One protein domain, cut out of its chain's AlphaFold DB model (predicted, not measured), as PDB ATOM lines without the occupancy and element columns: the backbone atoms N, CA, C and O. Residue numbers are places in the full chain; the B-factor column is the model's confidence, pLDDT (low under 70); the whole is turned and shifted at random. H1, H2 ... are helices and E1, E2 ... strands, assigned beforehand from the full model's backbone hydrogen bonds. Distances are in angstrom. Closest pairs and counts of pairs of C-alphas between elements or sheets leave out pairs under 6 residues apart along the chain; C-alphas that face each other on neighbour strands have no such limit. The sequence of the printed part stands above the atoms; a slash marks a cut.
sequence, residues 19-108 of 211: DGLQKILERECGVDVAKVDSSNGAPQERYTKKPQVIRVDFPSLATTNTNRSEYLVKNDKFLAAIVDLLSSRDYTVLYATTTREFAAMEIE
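What this domain is: This is residues 19 to 108 of the 211 residues of the protein "Protein BIG1" of Paracoccidioides lutzii (strain ATCC MYA-826 / Pb01) (UniProt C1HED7). You are looking at a small two-stranded sheet, E1 and E2, in the middle of an elongated, loosely built domain, with H1 to one side of it and the long H2 to the other. From H2 the unnamed residues 85 to 99 run back along the length to the short H3 at one end. The printed part has 90 residues, in the order H1, E1, E2, H2, H3; the sheet is parallel and the class mixed, helices and strands. The whole is only just loose, close to compact, with a radius of gyration of the C-alphas of 15.0 A and spans of 41 by 27 by 20 A.

How they stand to each other: Begin with H1, residues 19 to 29; its closest C-alphas to E1, residues 32 to 37, are those of Glu 26 and Asp 32, 6.5 A apart. Next find E2, residues 52 to 57, parallel to E1 at 23 degrees, with N 36 and O 55 at 2.8 A and N 34 and O 53 at 2.9 A, within hydrogen-bond range. H1 and E2 are near each other, with 10 pairs of C-alphas within 10 A. H2, residues 68 to 84, is apart from H1 and E1, and H3, residues 100 to 104, is apart from the other four elements. In H1, H2 and H3 every O i to N i+4 pair is within hydrogen-bond range.

Where its parts are: Find C-alpha 19 at (127.716, 163.846, 172.320); from there H1 runs 15.2 A. E1 spans 16.4 A and E2 16.2 A. H2 starts at C-alpha 68, (153.519, 163.946, 168.023), and runs 24.5 A. H3 ends at C-alpha 104, (144.268, 174.716, 164.290).

The domain as a whole: The C-alphas farthest apart, of Arg 89 and Glu 108, are 43.9 A apart. The printed part has no cut, and the links E1 to E2 and H2 to H3 are long. Look for pLDDT under 70 at residues 38 to 44, 48, 62 to 66 and 99 to 108.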
ATOM      1  N   ASP A  19     128.652 163.754 171.195       88.84
ATOM      2  CA  ASP A  19     127.716 163.846 172.320       88.84
ATOM      3  C   ASP A  19     126.305 163.401 171.905       88.84
ATOM      4  O   ASP A  19     125.618 162.691 172.646       88.84
ATOM      5  N   GLY A  20     125.881 163.766 170.694       87.86
ATOM      6  CA  GLY A  20     124.646 163.283 170.078       87.86
ATOM      7  C   GLY A  20     124.641 161.767 169.884       87.86
ATOM      8  O   GLY A  20     123.673 161.103 170.265       87.86
ATOM      9  N   LEU A  21     125.735 161.197 169.367       87.21
ATOM     10  CA  LEU A  21     125.874 159.746 169.188       87.21
ATOM     11  C   LEU A  21     125.796 158.991 170.522       87.21
ATOM     12  O   LEU A  21     125.123 157.962 170.616       87.21
ATOM     13  N   GLN A  22     126.432 159.526 171.565       87.53
ATOM     14  CA  GLN A  22     126.362 158.969 172.912       87.53
ATOM     15  C   GLN A  22     124.913 158.932 173.428       87.53
ATOM     16  O   GLN A  22     124.457 157.887 173.889       87.53
ATOM     17  N   LYS A  23     124.160 160.029 173.284       89.05
ATOM     18  CA  LYS A  23     122.745 160.096 173.701       89.05
ATOM     19  C   LYS A  23     121.855 159.115 172.940       89.05
ATOM     20  O   LYS A  23     120.918 158.568 173.519       89.05
ATOM     21  N   ILE A  24     122.125 158.892 171.653       89.62
ATOM     22  CA  ILE A  24     121.400 157.894 170.852       89.62
ATOM     23  C   ILE A  24     121.650 156.491 171.419       89.62
ATOM     24  O   ILE A  24     120.694 155.751 171.639       89.62
ATOM     25  N   LEU A  25     122.903 156.153 171.741       87.41
ATOM     26  CA  LEU A  25     123.255 154.859 172.339       87.41
ATOM     27  C   LEU A  25     122.649 154.674 173.738       87.41
ATOM     28  O   LEU A  25     122.122 153.606 174.042       87.41
ATOM     29  N   GLU A  26     122.671 155.709 174.576       87.29
ATOM     30  CA  GLU A  26     122.015 155.691 175.890       87.29
ATOM     31  C   GLU A  26     120.508 155.430 175.750       87.29
ATOM     32  O   GLU A  26     119.957 154.565 176.434       87.29
ATOM     33  N   ARG A  27     119.843 156.139 174.828       88.38
ATOM     34  CA  ARG A  27     118.387 156.078 174.643       88.38
ATOM     35  C   ARG A  27     117.913 154.779 173.997       88.38
ATOM     36  O   ARG A  27     116.923 154.214 174.452       88.38
ATOM     37  N   GLU A  28     118.550 154.350 172.913       89.91
ATOM     38  CA  GLU A  28     118.085 153.201 172.127       89.91
ATOM     39  C   GLU A  28     118.577 151.875 172.697       89.91
ATOM     40  O   GLU A  28     117.841 150.888 172.693       89.91
ATOM     41  N   CYS A  29     119.810 151.840 173.206       84.99
ATOM     42  CA  CYS A  29     120.407 150.617 173.729       84.99
ATOM     43  C   CYS A  29     120.297 150.500 175.263       84.99
ATOM     44  O   CYS A  29     120.630 149.445 175.801       84.99
ATOM     45  N   GLY A  30     119.827 151.540 175.971       81.85
ATOM     46  CA  GLY A  30     119.653 151.522 177.431       81.85
ATOM     47  C   GLY A  30     120.977 151.396 178.186       81.85
ATOM     48  O   GLY A  30     121.075 150.637 179.152       81.85
ATOM     49  N   VAL A  31     122.018 152.067 177.690       83.34
ATOM     50  CA  VAL A  31     123.411 151.853 178.102       83.34
ATOM     51  C   VAL A  31     123.873 152.911 179.097       83.34
ATOM     52  O   VAL A  31     123.595 154.089 178.914       83.34
ATOM     53  N   ASP A  32     124.629 152.495 180.114       81.58
ATOM     54  CA  ASP A  32     125.313 153.407 181.038       81.58
ATOM     55  C   ASP A  32     126.632 153.897 180.418       81.58
ATOM     56  O   ASP A  32     127.413 153.085 179.900       81.58
ATOM     57  N   VAL A  33     126.894 155.205 180.473       81.13
ATOM     58  CA  VAL A  33     128.102 155.800 179.889       81.13
ATOM     59  C   VAL A  33     129.122 156.142 180.961       81.13
ATOM     60  O   VAL A  33     128.881 156.952 181.852       81.13
ATOM     61  N   ALA A  34     130.311 155.559 180.831       82.08
ATOM     62  CA  ALA A  34     131.486 155.948 181.595       82.08
ATOM     63  C   ALA A  34     132.368 156.862 180.736       82.08
ATOM     64  O   ALA A  34     132.939 156.419 179.737       82.08
ATOM     65  N   LYS A  35     132.491 158.132 181.127       80.96
ATOM     66  CA  LYS A  35     133.450 159.058 180.517       80.96
ATOM     67  C   LYS A  35     134.820 158.881 181.172       80.96
ATOM     68  O   LYS A  35     134.933 158.923 182.394       80.96
ATOM     69  N   VAL A  36     135.843 158.661 180.356       80.68
ATOM     70  CA  VAL A  36     137.225 158.436 180.777       80.68
ATOM     71  C   VAL A  36     138.107 159.466 180.088       80.68
ATOM     72  O   VAL A  36     138.293 159.429 178.872       80.68
ATOM     73  N   ASP A  37     138.680 160.368 180.874       74.46
ATOM     74  CA  ASP A  37     139.606 161.369 180.356       74.46
ATOM     75  C   ASP A  37     141.029 160.800 180.313       74.46
ATOM     76  O   ASP A  37     141.548 160.297 181.315       74.46
ATOM     77  N   SER A  38     141.705 160.925 179.166       68.13
ATOM     78  CA  SER A  38     143.079 160.425 178.995       68.13
ATOM     79  C   SER A  38     144.109 161.131 179.897       68.13
ATOM     80  O   SER A  38     145.216 160.614 180.080       68.13
ATOM     81  N   SER A  39     143.784 162.303 180.456       66.87
ATOM     82  CA  SER A  39     144.672 163.083 181.331       66.87
ATOM     83  C   SER A  39     144.815 162.498 182.735       66.87
ATOM     84  O   SER A  39     145.864 162.668 183.354       66.87
ATOM     85  N   ASN A  40     143.794 161.791 183.231       62.55
ATOM     86  CA  ASN A  40     143.690 161.399 184.642       62.55
ATOM     87  C   ASN A  40     144.444 160.096 184.976       62.55
ATOM     88  O   ASN A  40     144.354 159.588 186.092       62.55
ATOM     89  N   GLY A  41     145.230 159.579 184.028       66.05
ATOM     90  CA  GLY A  41     145.970 158.326 184.168       66.05
ATOM     91  C   GLY A  41     145.142 157.095 183.798       66.05
ATOM     92  O   GLY A  41     143.945 157.177 183.538       66.05
ATOM     93  N   ALA A  42     145.815 155.943 183.714       66.94
ATOM     94  CA  ALA A  42     145.218 154.687 183.259       66.94
ATOM     95  C   ALA A  42     144.087 154.223 184.199       66.94
ATOM     96  O   ALA A  42     144.318 154.153 185.414       66.94
ATOM     97  N   PRO A  43     142.908 153.850 183.665       67.49
ATOM     98  CA  PRO A  43     141.832 153.262 184.453       67.49
ATOM     99  C   PRO A  43     142.299 151.988 185.160       67.49
ATOM    100  O   PRO A  43     142.999 151.169 184.570       67.49
ATOM    101  N   GLN A  44     141.913 151.829 186.426       66.66
ATOM    102  CA  GLN A  44     142.284 150.664 187.246       66.66
ATOM    103  C   GLN A  44     141.103 149.715 187.500       66.66
ATOM    104  O   GLN A  44     141.297 148.557 187.866       66.66
ATOM    105  N   GLU A  45     139.866 150.182 187.310       71.27
ATOM    106  CA  GLU A  45     138.661 149.421 187.641       71.27
ATOM    107  C   GLU A  45     138.113 148.636 186.449       71.27
ATOM    108  O   GLU A  45     137.855 149.190 185.383       71.27
ATOM    109  N   ARG A  46     137.875 147.333 186.646       71.73
ATOM    110  CA  ARG A  46     137.277 146.477 185.615       71.73
ATOM    111  C   ARG A  46     135.890 146.960 185.218       71.73
ATOM    112  O   ARG A  46     134.976 147.013 186.044       71.73
ATOM    113  N   TYR A  47     135.707 147.169 183.919       74.66
ATOM    114  CA  TYR A  47     134.403 147.436 183.326       74.66
ATOM    115  C   TYR A  47     133.589 146.139 183.308       74.66
ATOM    116  O   TYR A  47     133.823 145.227 182.506       74.66
ATOM    117  N   THR A  48     132.682 146.017 184.279       67.70
ATOM    118  CA  THR A  48     131.847 144.823 184.501       67.70
ATOM    119  C   THR A  48     130.378 145.045 184.147       67.70
ATOM    120  O   THR A  48     129.652 144.067 183.952       67.70
ATOM    121  N   LYS A  49     129.934 146.304 184.026       71.26
ATOM    122  CA  LYS A  49     128.557 146.644 183.650       71.26
ATOM    123  C   LYS A  49     128.292 146.247 182.195       71.26
ATOM    124  O   LYS A  49     129.145 146.421 181.327       71.26
ATOM    125  N   LYS A  50     127.105 145.696 181.929       72.60
ATOM    126  CA  LYS A  50     126.655 145.307 180.586       72.60
ATOM    127  C   LYS A  50     125.185 145.693 180.389       72.60
ATOM    128  O   LYS A  50     124.382 145.302 181.235       72.60
ATOM    129  N   PRO A  51     124.822 146.350 179.275       78.15
ATOM    130  CA  PRO A  51     125.704 147.019 178.312       78.15
ATOM    131  C   PRO A  51     126.357 148.270 178.932       78.15
ATOM    132  O   PRO A  51     125.771 148.908 179.803       78.15
ATOM    133  N   GLN A  52     127.575 148.610 178.506       83.57
ATOM    134  CA  GLN A  52     128.288 149.814 178.950       83.57
ATOM    135  C   GLN A  52     129.009 150.452 177.761       83.57
ATOM    136  O   GLN A  52     129.644 149.750 176.973       83.57
ATOM    137  N   VAL A  53     128.913 151.774 177.644       86.33
ATOM    138  CA  VAL A  53     129.650 152.575 176.662       86.33
ATOM    139  C   VAL A  53     130.746 153.313 177.416       86.33
ATOM    140  O   VAL A  53     130.498 153.953 178.434       86.33
ATOM    141  N   ILE A  54     131.977 153.192 176.929       86.69
ATOM    142  CA  ILE A  54     133.139 153.855 177.514       86.69
ATOM    143  C   ILE A  54     133.579 154.911 176.516       86.69
ATOM    144  O   ILE A  54     134.033 154.582 175.419       86.69
ATOM    145  N   ARG A  55     133.412 156.178 176.886       87.13
ATOM    146  CA  ARG A  55     133.873 157.299 176.074       87.13
ATOM    147  C   ARG A  55     135.279 157.673 176.502       87.13
ATOM    148  O   ARG A  55     135.505 157.941 177.678       87.13
ATOM    149  N   VAL A  56     136.188 157.718 175.537       87.26
ATOM    150  CA  VAL A  56     137.576 158.124 175.744       87.26
ATOM    151  C   VAL A  56     137.855 159.333 174.871       87.26
ATOM    152  O   VAL A  56     137.874 159.214 173.647       87.26
ATOM    153  N   ASP A  57     138.076 160.481 175.503       87.34
ATOM    154  CA  ASP A  57     138.426 161.714 174.803       87.34
ATOM    155  C   ASP A  57     139.956 161.899 174.855       87.34
ATOM    156  O   ASP A  57     140.564 161.971 175.931       87.34
ATOM    157  N   PHE A  58     140.593 161.951 173.680       84.78
ATOM    158  CA  PHE A  58     142.018 162.261 173.543       84.78
ATOM    159  C   PHE A  58     142.205 163.739 173.175       84.78
ATOM    160  O   PHE A  58     141.476 164.241 172.317       84.78
ATOM    161  N   PRO A  59     143.194 164.435 173.764       79.13
ATOM    162  CA  PRO A  59     143.474 165.822 173.409       79.13
ATOM    163  C   PRO A  59     143.948 165.938 171.954       79.13
ATOM    164  O   PRO A  59     144.662 165.064 171.447       79.13
ATOM    165  N   SER A  60     143.580 167.038 171.290       72.36
ATOM    166  CA  SER A  60     144.092 167.372 169.961       72.36
ATOM    167  C   SER A  60     145.610 167.566 170.024       72.36
ATOM    168  O   SER A  60     146.151 168.301 170.847       72.36
ATOM    169  N   LEU A  61     146.333 166.872 169.146       72.01
ATOM    170  CA  LEU A  61     147.776 167.044 169.021       72.01
ATOM    171  C   LEU A  61     148.045 168.091 167.940       72.01
ATOM    172  O   LEU A  61     147.841 167.813 166.756       72.01
ATOM    173  N   ALA A  62     148.507 169.278 168.340       63.86
ATOM    174  CA  ALA A  62     148.900 170.321 167.397       63.86
ATOM    175  C   ALA A  62     150.002 169.824 166.443       63.86
ATOM    176  O   ALA A  62     150.934 169.119 166.847       63.86
ATOM    177  N   THR A  63     149.892 170.207 165.169       61.34
ATOM    178  CA  THR A  63     150.766 169.745 164.078       61.34
ATOM    179  C   THR A  63     152.236 170.100 164.292       61.34
ATOM    180  O   THR A  63     153.111 169.352 163.865       61.34
ATOM    181  N   THR A  64     152.502 171.219 164.966       61.01
ATOM    182  CA  THR A  64     153.845 171.776 165.171       61.01
ATOM    183  C   THR A  64     154.705 170.935 166.115       61.01
ATOM    184  O   THR A  64     155.928 171.017 166.073       61.01
ATOM    185  N   ASN A  65     154.091 170.107 166.965       60.47
ATOM    186  CA  ASN A  65     154.826 169.358 167.974       60.47
ATOM    187  C   ASN A  65     155.620 168.218 167.320       60.47
ATOM    188  O   ASN A  65     155.056 167.189 166.938       60.47
ATOM    189  N   THR A  66     156.946 168.364 167.262       65.52
ATOM    190  CA  THR A  66     157.905 167.307 166.886       65.52
ATOM    191  C   THR A  66     157.660 166.000 167.649       65.52
ATOM    192  O   THR A  66     157.831 164.915 167.100       65.52
ATOM    193  N   ASN A  67     157.140 166.094 168.876       76.17
ATOM    194  CA  ASN A  67     156.859 164.956 169.752       76.17
ATOM    195  C   ASN A  67     155.508 164.264 169.477       76.17
ATOM    196  O   ASN A  67     155.060 163.446 170.281       76.17
ATOM    197  N   ARG A  68     154.824 164.555 168.358       78.20
ATOM    198  CA  ARG A  68     153.519 163.946 168.023       78.20
ATOM    199  C   ARG A  68     153.550 162.417 168.084       78.20
ATOM    200  O   ARG A  68     152.589 161.809 168.546       78.20
ATOM    201  N   SER A  69     154.636 161.797 167.624       81.08
ATOM    202  CA  SER A  69     154.824 160.343 167.676       81.08
ATOM    203  C   SER A  69     154.785 159.804 169.107       81.08
ATOM    204  O   SER A  69     154.101 158.816 169.359       81.08
ATOM    205  N   GLU A  70     155.439 160.471 170.057       84.47
ATOM    206  CA  GLU A  70     155.460 160.069 171.468       84.47
ATOM    207  C   GLU A  70     154.066 160.158 172.101       84.47
ATOM    208  O   GLU A  70     153.639 159.243 172.809       84.47
ATOM    209  N   TYR A  71     153.316 161.220 171.792       82.98
ATOM    210  CA  TYR A  71     151.930 161.359 172.246       82.98
ATOM    211  C   TYR A  71     151.016 160.280 171.661       82.98
ATOM    212  O   TYR A  71     150.183 159.733 172.382       82.98
ATOM    213  N   LEU A  72     151.192 159.920 170.386       85.34
ATOM    214  CA  LEU A  72     150.433 158.826 169.777       85.34
ATOM    215  C   LEU A  72     150.742 157.478 170.434       85.34
ATOM    216  O   LEU A  72     149.812 156.728 170.717       85.34
ATOM    217  N   VAL A  73     152.011 157.197 170.739       87.79
ATOM    218  CA  VAL A  73     152.408 155.979 171.468       87.79
ATOM    219  C   VAL A  73     151.795 155.958 172.871       87.79
ATOM    220  O   VAL A  73     151.331 154.916 173.335       87.79
ATOM    221  N   LYS A  74     151.740 157.108 173.552       86.98
ATOM    222  CA  LYS A  74     151.091 157.220 174.865       86.98
ATOM    223  C   LYS A  74     149.583 156.959 174.783       86.98
ATOM    224  O   LYS A  74     149.057 156.241 175.633       86.98
ATOM    225  N   ASN A  75     148.910 157.502 173.769       87.00
ATOM    226  CA  ASN A  75     147.476 157.303 173.551       87.00
ATOM    227  C   ASN A  75     147.154 155.844 173.195       87.00
ATOM    228  O   ASN A  75     146.196 155.283 173.724       87.00
ATOM    229  N   ASP A  76     147.984 155.207 172.368       88.85
ATOM    230  CA  ASP A  76     147.846 153.790 172.013       88.85
ATOM    231  C   ASP A  76     148.016 152.881 173.238       88.85
ATOM    232  O   ASP A  76     147.167 152.037 173.523       88.85
ATOM    233  N   LYS A  77     149.042 153.139 174.061       89.55
ATOM    234  CA  LYS A  77     149.243 152.426 175.332       89.55
ATOM    235  C   LYS A  77     148.052 152.579 176.282       89.55
ATOM    236  O   LYS A  77     147.700 151.636 176.990       89.55
ATOM    237  N   PHE A  78     147.445 153.763 176.321       88.72
ATOM    238  CA  PHE A  78     146.260 154.024 177.133       88.72
ATOM    239  C   PHE A  78     145.046 153.228 176.639       88.72
ATOM    240  O   PHE A  78     144.352 152.598 177.436       88.72
ATOM    241  N   LEU A  79     144.832 153.195 175.321       88.26
ATOM    242  CA  LEU A  79     143.757 152.424 174.704       88.26
ATOM    243  C   LEU A  79     143.936 150.918 174.939       88.26
ATOM    244  O   LEU A  79     142.971 150.245 175.296       88.26
ATOM    245  N   ALA A  80     145.164 150.404 174.831       88.18
ATOM    246  CA  ALA A  80     145.480 149.011 175.146       88.18
ATOM    247  C   ALA A  80     145.121 148.651 176.599       88.18
ATOM    248  O   ALA A  80     144.460 147.641 176.837       88.18
ATOM    249  N   ALA A  81     145.463 149.516 177.560       88.30
ATOM    250  CA  ALA A  81     145.130 149.299 178.969       88.30
ATOM    251  C   ALA A  81     143.611 149.242 179.217       88.30
ATOM    252  O   ALA A  81     143.151 148.435 180.023       88.30
ATOM    253  N   ILE A  82     142.822 150.061 178.512       86.62
ATOM    254  CA  ILE A  82     141.354 150.014 178.596       86.62
ATOM    255  C   ILE A  82     140.818 148.704 178.023       86.62
ATOM    256  O   ILE A  82     139.957 148.080 178.641       86.62
ATOM    257  N   VAL A  83     141.321 148.279 176.861       86.42
ATOM    258  CA  VAL A  83     140.880 147.039 176.206       86.42
ATOM    259  C   VAL A  83     141.174 145.818 177.083       86.42
ATOM    260  O   VAL A  83     140.314 144.948 177.208       86.42
ATOM    261  N   ASP A  84     142.322 145.783 177.762       86.67
ATOM    262  CA  ASP A  84     142.676 144.713 178.709       86.67
ATOM    263  C   ASP A  84     141.769 144.681 179.951       86.67
ATOM    264  O   ASP A  84     141.586 143.637 180.587       86.67
ATOM    265  N   LEU A  85     141.180 145.827 180.298       83.46
ATOM    266  CA  LEU A  85     140.288 145.988 181.440       83.46
ATOM    267  C   LEU A  85     138.832 145.594 181.123       83.46
ATOM    268  O   LEU A  85     138.002 145.489 182.035       83.46
ATOM    269  N   LEU A  86     138.516 145.343 179.846       83.62
ATOM    270  CA  LEU A  86     137.208 144.865 179.408       83.62
ATOM    271  C   LEU A  86     136.995 143.408 179.829       83.62
ATOM    272  O   LEU A  86     137.771 142.507 179.523       83.62
ATOM    273  N   SER A  87     135.865 143.149 180.486       71.57
ATOM    274  CA  SER A  87     135.538 141.802 180.972       71.57
ATOM    275  C   SER A  87     135.092 140.832 179.865       71.57
ATOM    276  O   SER A  87     134.972 139.630 180.110       71.57
ATOM    277  N   SER A  88     134.786 141.321 178.658       74.06
ATOM    278  CA  SER A  88     134.263 140.518 177.545       74.06
ATOM    279  C   SER A  88     135.063 140.679 176.258       74.06
ATOM    280  O   SER A  88     135.565 141.747 175.945       74.06
ATOM    281  N   ARG A  89     135.092 139.603 175.461       75.08
ATOM    282  CA  ARG A  89     135.672 139.586 174.106       75.08
ATOM    283  C   ARG A  89     134.735 140.148 173.030       75.08
ATOM    284  O   ARG A  89     135.122 140.212 171.871       75.08
ATOM    285  N   ASP A  90     133.504 140.479 173.411       81.09
ATOM    286  CA  ASP A  90     132.493 141.084 172.550       81.09
ATOM    287  C   ASP A  90     132.399 142.561 172.898       81.09
ATOM    288  O   ASP A  90     131.827 142.927 173.925       81.09
ATOM    289  N   TYR A  91     133.037 143.383 172.075       81.96
ATOM    290  CA  TYR A  91     133.027 144.833 172.177       81.96
ATOM    291  C   TYR A  91     133.020 145.435 170.770       81.96
ATOM    292  O   TYR A  91     133.486 144.819 169.808       81.96
ATOM    293  N   THR A  92     132.488 146.644 170.656       84.35
ATOM    294  CA  THR A  92     132.472 147.425 169.417       84.35
ATOM    295  C   THR A  92     133.260 148.698 169.665       84.35
ATOM    296  O   THR A  92     133.000 149.400 170.639       84.35
ATOM    297  N   VAL A  93     134.234 148.983 168.805       84.72
ATOM    298  CA  VAL A  93     135.039 150.207 168.888       84.72
ATOM    299  C   VAL A  93     134.541 151.179 167.833       84.72
ATOM    300  O   VAL A  93     134.557 150.867 166.644       84.72
ATOM    301  N   LEU A  94     134.110 152.356 168.276       86.06
ATOM    302  CA  LEU A  94     133.776 153.482 167.414       86.06
ATOM    303  C   LEU A  94     134.948 154.458 167.462       86.06
ATOM    304  O   LEU A  94     135.209 155.068 168.496       86.06
ATOM    305  N   TYR A  95     135.678 154.569 166.356       84.30
ATOM    306  CA  TYR A  95     136.795 155.498 166.243       84.30
ATOM    307  C   TYR A  95     136.341 156.747 165.489       84.30
ATOM    308  O   TYR A  95     136.036 156.682 164.300       84.30
ATOM    309  N   ALA A  96     136.288 157.872 166.196       83.44
ATOM    310  CA  ALA A  96     135.986 159.181 165.637       83.44
ATOM    311  C   ALA A  96     137.238 160.059 165.713       83.44
ATOM    312  O   ALA A  96     137.875 160.157 166.762       83.44
ATOM    313  N   THR A  97     137.595 160.695 164.601       77.22
ATOM    314  CA  THR A  97     138.747 161.599 164.521       77.22
ATOM    315  C   THR A  97     138.290 163.022 164.280       77.22
ATOM    316  O   THR A  97     137.443 163.254 163.418       77.22
ATOM    317  N   THR A  98     138.914 163.981 164.956       71.06
ATOM    318  CA  THR A  98     138.801 165.398 164.611       71.06
ATOM    319  C   THR A  98     139.739 165.738 163.453       71.06
ATOM    320  O   THR A  98     140.799 165.126 163.275       71.06
ATOM    321  N   THR A  99     139.336 166.686 162.605       65.75
ATOM    322  CA  THR A  99     140.175 167.118 161.484       65.75
ATOM    323  C   THR A  99     141.371 167.920 162.002       65.75
ATOM    324  O   THR A  99     141.289 168.616 163.013       65.75
ATOM    325  N   ARG A 100     142.503 167.844 161.286       58.07
ATOM    326  CA  ARG A 100     143.700 168.645 161.604       58.07
ATOM    327  C   ARG A 100     143.416 170.148 161.597       58.07
ATOM    328  O   ARG A 100     143.971 170.862 162.419       58.07
ATOM    329  N   GLU A 101     142.558 170.602 160.685       55.06
ATOM    330  CA  GLU A 101     142.159 172.009 160.580       55.06
ATOM    331  C   GLU A 101     141.385 172.462 161.818       55.06
ATOM    332  O   GLU A 101     141.628 173.557 162.303       55.06
ATOM    333  N   PHE A 102     140.543 171.601 162.403       51.08
ATOM    334  CA  PHE A 102     139.800 171.952 163.615       51.08
ATOM    335  C   PHE A 102     140.710 172.154 164.828       51.08
ATOM    336  O   PHE A 102     140.468 173.046 165.630       51.08
ATOM    337  N   ALA A 103     141.799 171.386 164.936       49.84
ATOM    338  CA  ALA A 103     142.798 171.602 165.984       49.84
ATOM    339  C   ALA A 103     143.578 172.914 165.796       49.84
ATOM    340  O   ALA A 103     144.031 173.498 166.773       49.84
ATOM    341  N   ALA A 104     143.732 173.384 164.554       48.27
ATOM    342  CA  ALA A 104     144.268 174.716 164.290       48.27
ATOM    343  C   ALA A 104     143.219 175.817 164.521       48.27
ATOM    344  O   ALA A 104     143.600 176.954 164.729       48.27
ATOM    345  N   MET A 105     141.926 175.490 164.535       46.80
ATOM    346  CA  MET A 105     140.819 176.446 164.672       46.80
ATOM    347  C   MET A 105     140.539 176.889 166.119       46.80
ATOM    348  O   MET A 105     139.700 177.755 166.339       46.80
ATOM    349  N   GLU A 106     141.245 176.337 167.115       46.10
ATOM    350  CA  GLU A 106     141.376 177.015 168.419       46.10
ATOM    351  C   GLU A 106     142.205 178.309 168.305       46.10
ATOM    352  O   GLU A 106     142.178 179.141 169.210       46.10
ATOM    353  N   ILE A 107     142.897 178.515 167.179       46.22
ATOM    354  CA  ILE A 107     143.352 179.836 166.752       46.22
ATOM    355  C   ILE A 107     142.110 180.561 166.228       46.22
ATOM    356  O   ILE A 107     141.491 180.089 165.279       46.22
ATOM    357  N   GLU A 108     141.743 181.644 166.916       43.57
ATOM    358  CA  GLU A 108     140.596 182.531 166.679       43.57
ATOM    359  C   GLU A 108     139.963 182.390 165.288       43.57
ATOM    360  O   GLU A 108     140.564 182.713 164.266       43.57
TER     361      GLU A 108